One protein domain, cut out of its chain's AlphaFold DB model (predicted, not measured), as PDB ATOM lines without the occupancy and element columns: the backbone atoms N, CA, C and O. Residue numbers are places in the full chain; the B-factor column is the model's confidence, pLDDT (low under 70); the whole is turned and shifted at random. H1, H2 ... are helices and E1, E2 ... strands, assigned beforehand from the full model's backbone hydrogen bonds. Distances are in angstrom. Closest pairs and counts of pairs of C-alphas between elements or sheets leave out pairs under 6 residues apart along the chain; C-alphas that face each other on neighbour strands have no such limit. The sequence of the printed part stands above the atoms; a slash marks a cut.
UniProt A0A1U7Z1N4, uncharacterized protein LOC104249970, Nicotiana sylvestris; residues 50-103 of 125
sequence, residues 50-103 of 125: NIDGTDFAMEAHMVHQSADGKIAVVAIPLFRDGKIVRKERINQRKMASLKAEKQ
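Overview. This is residues 50 to 103 of the 125 residues of the protein "uncharacterized protein LOC104249970" of Nicotiana sylvestris (UniProt A0A1U7Z1N4). A long two-stranded hairpin, E1 and E2, forms one arm, and a single helix, H1, leads away from its open end as a second arm, with residues 88 to 103 standing free. The 54 printed residues hold E1, E2 and H1 in that order, a mixed class with an antiparallel sheet E1 - E2. The whole is extended, with a radius of gyration of the C-alphas of 17.0 A and spans of 54 by 29 by 16 A.

Arrangement. Residues 50 to 51 pair antiparallel with residues 54 to 55 of E1, residues 54 to 65, which bends by 80 degrees at residue 57. E1 and E2, residues 71 to 80, are an antiparallel hairpin at 155 degrees; N 60 and O 76 are 2.9 A apart, within hydrogen-bond range. H1, residues 85 to 103, is apart from E1; the closest C-alphas of E2 and H1, Phe 79 and Val 85, are 5.7 A apart. In H1, 13 of 15 O i to N i+4 pairs are within hydrogen-bond range.

Along the chain. E1 runs 29.6 A from C-alpha 54 at (4.457, 2.324, 29.382), and E2 runs 27.6 A. H1 runs 28.4 A to C-alpha 103 at (39.327, -1.607, 19.549).

Size, cuts and confidence. The farthest C-alphas, Asp 68 and Gln 103, are 54.5 A apart. The printed part has no cut, and both links are tight. Mean pLDDT of the printed part is 74.5; 21 residues are under 70, among them 79 to 93.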
ATOM      1  N   ASN A  50      -0.665  -1.201  29.834       75.06
ATOM      2  CA  ASN A  50       0.166  -0.219  30.524       75.06
ATOM      3  C   ASN A  50       0.921  -0.908  31.666       75.06
ATOM      4  O   ASN A  50       0.305  -1.447  32.585       75.06
ATOM      5  N   ILE A  51       2.249  -0.903  31.602       77.62
ATOM      6  CA  ILE A  51       3.118  -1.368  32.689       77.62
ATOM      7  C   ILE A  51       4.009  -0.195  33.073       77.62
ATOM      8  O   ILE A  51       4.791   0.279  32.249       77.62
ATOM      9  N   ASP A  52       3.871   0.287  34.306       80.75
ATOM     10  CA  ASP A  52       4.624   1.425  34.847       80.75
ATOM     11  C   ASP A  52       4.611   2.657  33.921       80.75
ATOM     12  O   ASP A  52       5.651   3.241  33.604       80.75
ATOM     13  N   GLY A  53       3.430   3.034  33.417       79.38
ATOM     14  CA  GLY A  53       3.265   4.190  32.528       79.38
ATOM     15  C   GLY A  53       3.713   3.945  31.085       79.38
ATOM     16  O   GLY A  53       3.735   4.876  30.286       79.38
ATOM     17  N   THR A  54       4.077   2.712  30.740       79.25
ATOM     18  CA  THR A  54       4.457   2.324  29.382       79.25
ATOM     19  C   THR A  54       3.380   1.496  28.717       79.25
ATOM     20  O   THR A  54       3.086   0.399  29.184       79.25
ATOM     21  N   ASP A  55       2.934   1.944  27.549       79.75
ATOM     22  CA  ASP A  55       1.981   1.211  26.726       79.75
ATOM     23  C   ASP A  55       2.679   0.225  25.779       79.75
ATOM     24  O   ASP A  55       3.613   0.573  25.046       79.75
ATOM     25  N   PHE A  56       2.208  -1.022  25.778       79.88
ATOM     26  CA  PHE A  56       2.629  -2.061  24.841       79.88
ATOM     27  C   PHE A  56       1.457  -2.480  23.959       79.88
ATOM     28  O   PHE A  56       0.399  -2.844  24.464       79.88
ATOM     29  N   ALA A  57       1.658  -2.456  22.641       75.56
ATOM     30  CA  ALA A  57       0.592  -2.654  21.654       75.56
ATOM     31  C   ALA A  57       0.223  -4.130  21.410       75.56
ATOM     32  O   ALA A  57      -0.743  -4.416  20.706       75.56
ATOM     33  N   MET A  58       1.008  -5.080  21.926       75.25
ATOM     34  CA  MET A  58       0.716  -6.509  21.807       75.25
ATOM     35  C   MET A  58       1.271  -7.280  23.002       75.25
ATOM     36  O   MET A  58       2.219  -6.856  23.658       75.25
ATOM     37  N   GLU A  59       0.738  -8.470  23.241       75.19
ATOM     38  CA  GLU A  59       1.217  -9.372  24.278       75.19
ATOM     39  C   GLU A  59       1.215 -10.813  23.762       75.19
ATOM     40  O   GLU A  59       0.342 -11.208  22.990       75.19
ATOM     41  N   ALA A  60       2.209 -11.602  24.167       79.50
ATOM     42  CA  ALA A  60       2.202 -13.048  23.974       79.50
ATOM     43  C   ALA A  60       2.045 -13.755  25.321       79.50
ATOM     44  O   ALA A  60       2.787 -13.473  26.263       79.50
ATOM     45  N   HIS A  61       1.119 -14.712  25.393       83.50
ATOM     46  CA  HIS A  61       0.910 -15.555  26.570       83.50
ATOM     47  C   HIS A  61       1.469 -16.953  26.330       83.50
ATOM     48  O   HIS A  61       1.018 -17.679  25.446       83.50
ATOM     49  N   MET A  62       2.440 -17.346  27.152       85.19
ATOM     50  CA  MET A  62       2.947 -18.716  27.210       85.19
ATOM     51  C   MET A  62       2.238 -19.430  28.363       85.19
ATOM     52  O   MET A  62       2.562 -19.205  29.534       85.19
ATOM     53  N   VAL A  63       1.240 -20.252  28.044       86.00
ATOM     54  CA  VAL A  63       0.418 -20.959  29.037       86.00
ATOM     55  C   VAL A  63       1.020 -22.333  29.322       86.00
ATOM     56  O   VAL A  63       1.277 -23.107  28.404       86.00
ATOM     57  N   HIS A  64       1.231 -22.634  30.601       87.31
ATOM     58  CA  HIS A  64       1.763 -23.900  31.092       87.31
ATOM     59  C   HIS A  64       0.742 -24.559  32.005       87.31
ATOM     60  O   HIS A  64       0.103 -23.882  32.809       87.31
ATOM     61  N   GLN A  65       0.649 -25.881  31.916       91.19
ATOM     62  CA  GLN A  65      -0.123 -26.696  32.837       91.19
ATOM     63  C   GLN A  65       0.782 -27.772  33.428       91.19
ATOM     64  O   GLN A  65       1.491 -28.464  32.693       91.19
ATOM     65  N   SER A  66       0.790 -27.899  34.749       94.62
ATOM     66  CA  SER A  66       1.460 -29.006  35.435       94.62
ATOM     67  C   SER A  66       0.582 -30.260  35.444       94.62
ATOM     68  O   SER A  66      -0.621 -30.203  35.194       94.62
ATOM     69  N   ALA A  67       1.177 -31.416  35.747       95.50
ATOM     70  CA  ALA A  67       0.465 -32.697  35.758       95.50
ATOM     71  C   ALA A  67      -0.705 -32.747  36.765       95.50
ATOM     72  O   ALA A  67      -1.669 -33.470  36.546       95.50
ATOM     73  N   ASP A  68      -0.642 -31.955  37.839       95.88
ATOM     74  CA  ASP A  68      -1.715 -31.778  38.829       95.88
ATOM     75  C   ASP A  68      -2.769 -30.733  38.408       95.88
ATOM     76  O   ASP A  68      -3.635 -30.363  39.197       95.88
ATOM     77  N   GLY A  69      -2.707 -30.240  37.168       91.00
ATOM     78  CA  GLY A  69      -3.710 -29.364  36.573       91.00
ATOM     79  C   GLY A  69      -3.550 -27.875  36.878       91.00
ATOM     80  O   GLY A  69      -4.349 -27.085  36.372       91.00
ATOM     81  N   LYS A  70      -2.534 -27.458  37.646       92.44
ATOM     82  CA  LYS A  70      -2.294 -26.032  37.925       92.44
ATOM     83  C   LYS A  70      -1.832 -25.304  36.667       92.44
ATOM     84  O   LYS A  70      -1.035 -25.827  35.890       92.44
ATOM     85  N   ILE A  71      -2.315 -24.075  36.497       90.06
ATOM     86  CA  ILE A  71      -2.000 -23.222  35.351       90.06
ATOM     87  C   ILE A  71      -1.016 -22.130  35.763       90.06
ATOM     88  O   ILE A  71      -1.200 -21.472  36.784       90.06
ATOM     89  N   ALA A  72       0.002 -21.910  34.935       87.25
ATOM     90  CA  ALA A  72       0.909 -20.774  35.032       87.25
ATOM     91  C   ALA A  72       1.017 -20.077  33.670       87.25
ATOM     92  O   ALA A  72       1.257 -20.725  32.650       87.25
ATOM     93  N   VAL A  73       0.868 -18.752  33.643       86.69
ATOM     94  CA  VAL A  73       0.971 -17.946  32.417       86.69
ATOM     95  C   VAL A  73       2.202 -17.056  32.502       86.69
ATOM     96  O   VAL A  73       2.382 -16.330  33.476       86.69
ATOM     97  N   VAL A  74       3.043 -17.097  31.469       85.75
ATOM     98  CA  VAL A  74       4.120 -16.120  31.281       85.75
ATOM     99  C   VAL A  74       3.692 -15.143  30.196       85.75
ATOM    100  O   VAL A  74       3.626 -15.493  29.016       85.75
ATOM    101  N   ALA A  75       3.409 -13.920  30.623       82.88
ATOM    102  CA  ALA A  75       3.118 -12.776  29.776       82.88
ATOM    103  C   ALA A  75       4.410 -12.153  29.228       82.88
ATOM    104  O   ALA A  75       5.378 -11.928  29.960       82.88
ATOM    105  N   ILE A  76       4.437 -11.869  27.928       83.38
ATOM    106  CA  ILE A  76       5.528 -11.148  27.274       83.38
ATOM    107  C   ILE A  76       4.921  -9.928  26.580       83.38
ATOM    108  O   ILE A  76       4.311 -10.095  25.522       83.38
ATOM    109  N   PRO A  77       5.132  -8.713  27.115       79.94
ATOM    110  CA  PRO A  77       4.774  -7.484  26.424       79.94
ATOM    111  C   PRO A  77       5.611  -7.344  25.150       79.94
ATOM    112  O   PRO A  77       6.838  -7.520  25.148       79.94
ATOM    113  N   LEU A  78       4.944  -7.042  24.047       70.25
ATOM    114  CA  LEU A  78       5.512  -6.902  22.718       70.25
ATOM    115  C   LEU A  78       5.137  -5.523  22.165       70.25
ATOM    116  O   LEU A  78       4.057  -5.010  22.407       70.25
ATOM    117  N   PHE A  79       6.051  -4.944  21.387       69.81
ATOM    118  CA  PHE A  79       5.913  -3.627  20.756       69.81
ATOM    119  C   PHE A  79       5.702  -2.452  21.728       69.81
ATOM    120  O   PHE A  79       4.595  -2.191  22.177       69.81
ATOM    121  N   ARG A  80       6.772  -1.690  21.976       69.88
ATOM    122  CA  ARG A  80       6.709  -0.350  22.585       69.88
ATOM    123  C   ARG A  80       6.900   0.665  21.460       69.88
ATOM    124  O   ARG A  80       7.850   0.507  20.694       69.88
ATOM    125  N   ASP A  81       6.020   1.654  21.328       67.38
ATOM    126  CA  ASP A  81       6.114   2.709  20.297       67.38
ATOM    127  C   ASP A  81       6.293   2.153  18.865       67.38
ATOM    128  O   ASP A  81       7.102   2.637  18.073       67.38
ATOM    129  N   GLY A  82       5.616   1.042  18.548       62.75
ATOM    130  CA  GLY A  82       5.745   0.352  17.255       62.75
ATOM    131  C   GLY A  82       7.047  -0.445  17.055       62.75
ATOM    132  O   GLY A  82       7.239  -1.056  16.003       62.75
ATOM    133  N   LYS A  83       7.941  -0.510  18.052       63.84
ATOM    134  CA  LYS A  83       9.224  -1.234  17.988       63.84
ATOM    135  C   LYS A  83       9.233  -2.494  18.846       63.84
ATOM    136  O   LYS A  83       8.853  -2.486  20.014       63.84
ATOM    137  N   ILE A  84       9.766  -3.596  18.304       64.25
ATOM    138  CA  ILE A  84       9.959  -4.841  19.066       64.25
ATOM    139  C   ILE A  84      10.990  -4.611  20.182       64.25
ATOM    140  O   ILE A  84      12.190  -4.516  19.921       64.25
ATOM    141  N   VAL A  85      10.516  -4.650  21.430       64.19
ATOM    142  CA  VAL A  85      11.270  -4.411  22.678       64.19
ATOM    143  C   VAL A  85      12.562  -5.245  22.781       64.19
ATOM    144  O   VAL A  85      13.549  -4.807  23.369       64.19
ATOM    145  N   ARG A  86      12.609  -6.443  22.174       61.59
ATOM    146  CA  ARG A  86      13.792  -7.329  22.195       61.59
ATOM    147  C   ARG A  86      14.751  -7.192  21.006       61.59
ATOM    148  O   ARG A  86      15.909  -7.582  21.153       61.59
ATOM    149  N   LYS A  87      14.336  -6.638  19.856       53.91
ATOM    150  CA  LYS A  87      15.237  -6.504  18.687       53.91
ATOM    151  C   LYS A  87      16.323  -5.452  18.930       53.91
ATOM    152  O   LYS A  87      17.482  -5.687  18.594       53.91
ATOM    153  N   GLU A  88      15.973  -4.339  19.577       54.28
ATOM    154  CA  GLU A  88      16.896  -3.223  19.830       54.28
ATOM    155  C   GLU A  88      18.091  -3.653  20.708       54.28
ATOM    156  O   GLU A  88      19.243  -3.403  20.359       54.28
ATOM    157  N   ARG A  89      17.846  -4.400  21.800       57.62
ATOM    158  CA  ARG A  89      18.903  -4.864  22.725       57.62
ATOM    159  C   ARG A  89      19.841  -5.907  22.120       57.62
ATOM    160  O   ARG A  89      21.027  -5.900  22.442       57.62
ATOM    161  N   ILE A  90      19.339  -6.806  21.269       59.41
ATOM    162  CA  ILE A  90      20.184  -7.802  20.585       59.41
ATOM    163  C   ILE A  90      21.121  -7.095  19.605       59.41
ATOM    164  O   ILE A  90      22.325  -7.355  19.613       59.41
ATOM    165  N   ASN A  91      20.595  -6.144  18.831       58.84
ATOM    166  CA  ASN A  91      21.401  -5.367  17.896       58.84
ATOM    167  C   ASN A  91      22.427  -4.494  18.630       58.84
ATOM    168  O   ASN A  91      23.591  -4.501  18.251       58.84
ATOM    169  N   GLN A  92      22.056  -3.814  19.718       61.53
ATOM    170  CA  GLN A  92      22.999  -3.012  20.510       61.53
ATOM    171  C   GLN A  92      24.122  -3.856  21.121       61.53
ATOM    172  O   GLN A  92      25.278  -3.449  21.060       61.53
ATOM    173  N   ARG A  93      23.818  -5.048  21.656       68.50
ATOM    174  CA  ARG A  93      24.843  -5.971  22.178       68.50
ATOM    175  C   ARG A  93      25.773  -6.474  21.081       68.50
ATOM    176  O   ARG A  93      26.980  -6.465  21.281       68.50
ATOM    177  N   LYS A  94      25.226  -6.842  19.919       70.25
ATOM    178  CA  LYS A  94      26.013  -7.263  18.750       70.25
ATOM    179  C   LYS A  94      26.897  -6.127  18.225       70.25
ATOM    180  O   LYS A  94      28.057  -6.338  17.906       70.25
ATOM    181  N   MET A  95      26.384  -4.898  18.176       64.94
ATOM    182  CA  MET A  95      27.164  -3.731  17.754       64.94
ATOM    183  C   MET A  95      28.203  -3.312  18.800       64.94
ATOM    184  O   MET A  95      29.280  -2.856  18.429       64.94
ATOM    185  N   ALA A  96      27.913  -3.472  20.093       71.50
ATOM    186  CA  ALA A  96      28.866  -3.228  21.171       71.50
ATOM    187  C   ALA A  96      30.002  -4.261  21.173       71.50
ATOM    188  O   ALA A  96      31.157  -3.867  21.309       71.50
ATOM    189  N   SER A  97      29.707  -5.549  20.946       67.56
ATOM    190  CA  SER A  97      30.741  -6.585  20.824       67.56
ATOM    191  C   SER A  97      31.618  -6.369  19.587       67.56
ATOM    192  O   SER A  97      32.837  -6.403  19.703       67.56
ATOM    193  N   LEU A  98      31.026  -6.013  18.439       68.75
ATOM    194  CA  LEU A  98      31.776  -5.668  17.223       68.75
ATOM    195  C   LEU A  98      32.650  -4.412  17.401       68.75
ATOM    196  O   LEU A  98      33.756  -4.337  16.868       68.75
ATOM    197  N   LYS A  99      32.175  -3.408  18.153       71.31
ATOM    198  CA  LYS A  99      32.974  -2.219  18.493       71.31
ATOM    199  C   LYS A  99      34.123  -2.552  19.449       71.31
ATOM    200  O   LYS A  99      35.211  -2.015  19.263       71.31
ATOM    201  N   ALA A 100      33.900  -3.429  20.427       70.25
ATOM    202  CA  ALA A 100      34.932  -3.875  21.361       70.25
ATOM    203  C   ALA A 100      36.033  -4.684  20.650       70.25
ATOM    204  O   ALA A 100      37.215  -4.409  20.842       70.25
ATOM    205  N   GLU A 101      35.664  -5.601  19.753       59.22
ATOM    206  CA  GLU A 101      36.622  -6.362  18.933       59.22
ATOM    207  C   GLU A 101      37.469  -5.446  18.037       59.22
ATOM    208  O   GLU A 101      38.682  -5.629  17.920       59.22
ATOM    209  N   LYS A 102      36.867  -4.393  17.465       59.84
ATOM    210  CA  LYS A 102      37.583  -3.427  16.617       59.84
ATOM    211  C   LYS A 102      38.585  -2.556  17.392       59.84
ATOM    212  O   LYS A 102      39.542  -2.070  16.797       59.84
ATOM    213  N   GLN A 103      38.396  -2.366  18.700       57.19
ATOM    214  CA  GLN A 103      39.327  -1.607  19.549       57.19
ATOM    215  C   GLN A 103      40.509  -2.451  20.045       57.19
ATOM    216  O   GLN A 103      41.601  -1.916  20.212       57.19
TER     217      GLN A 103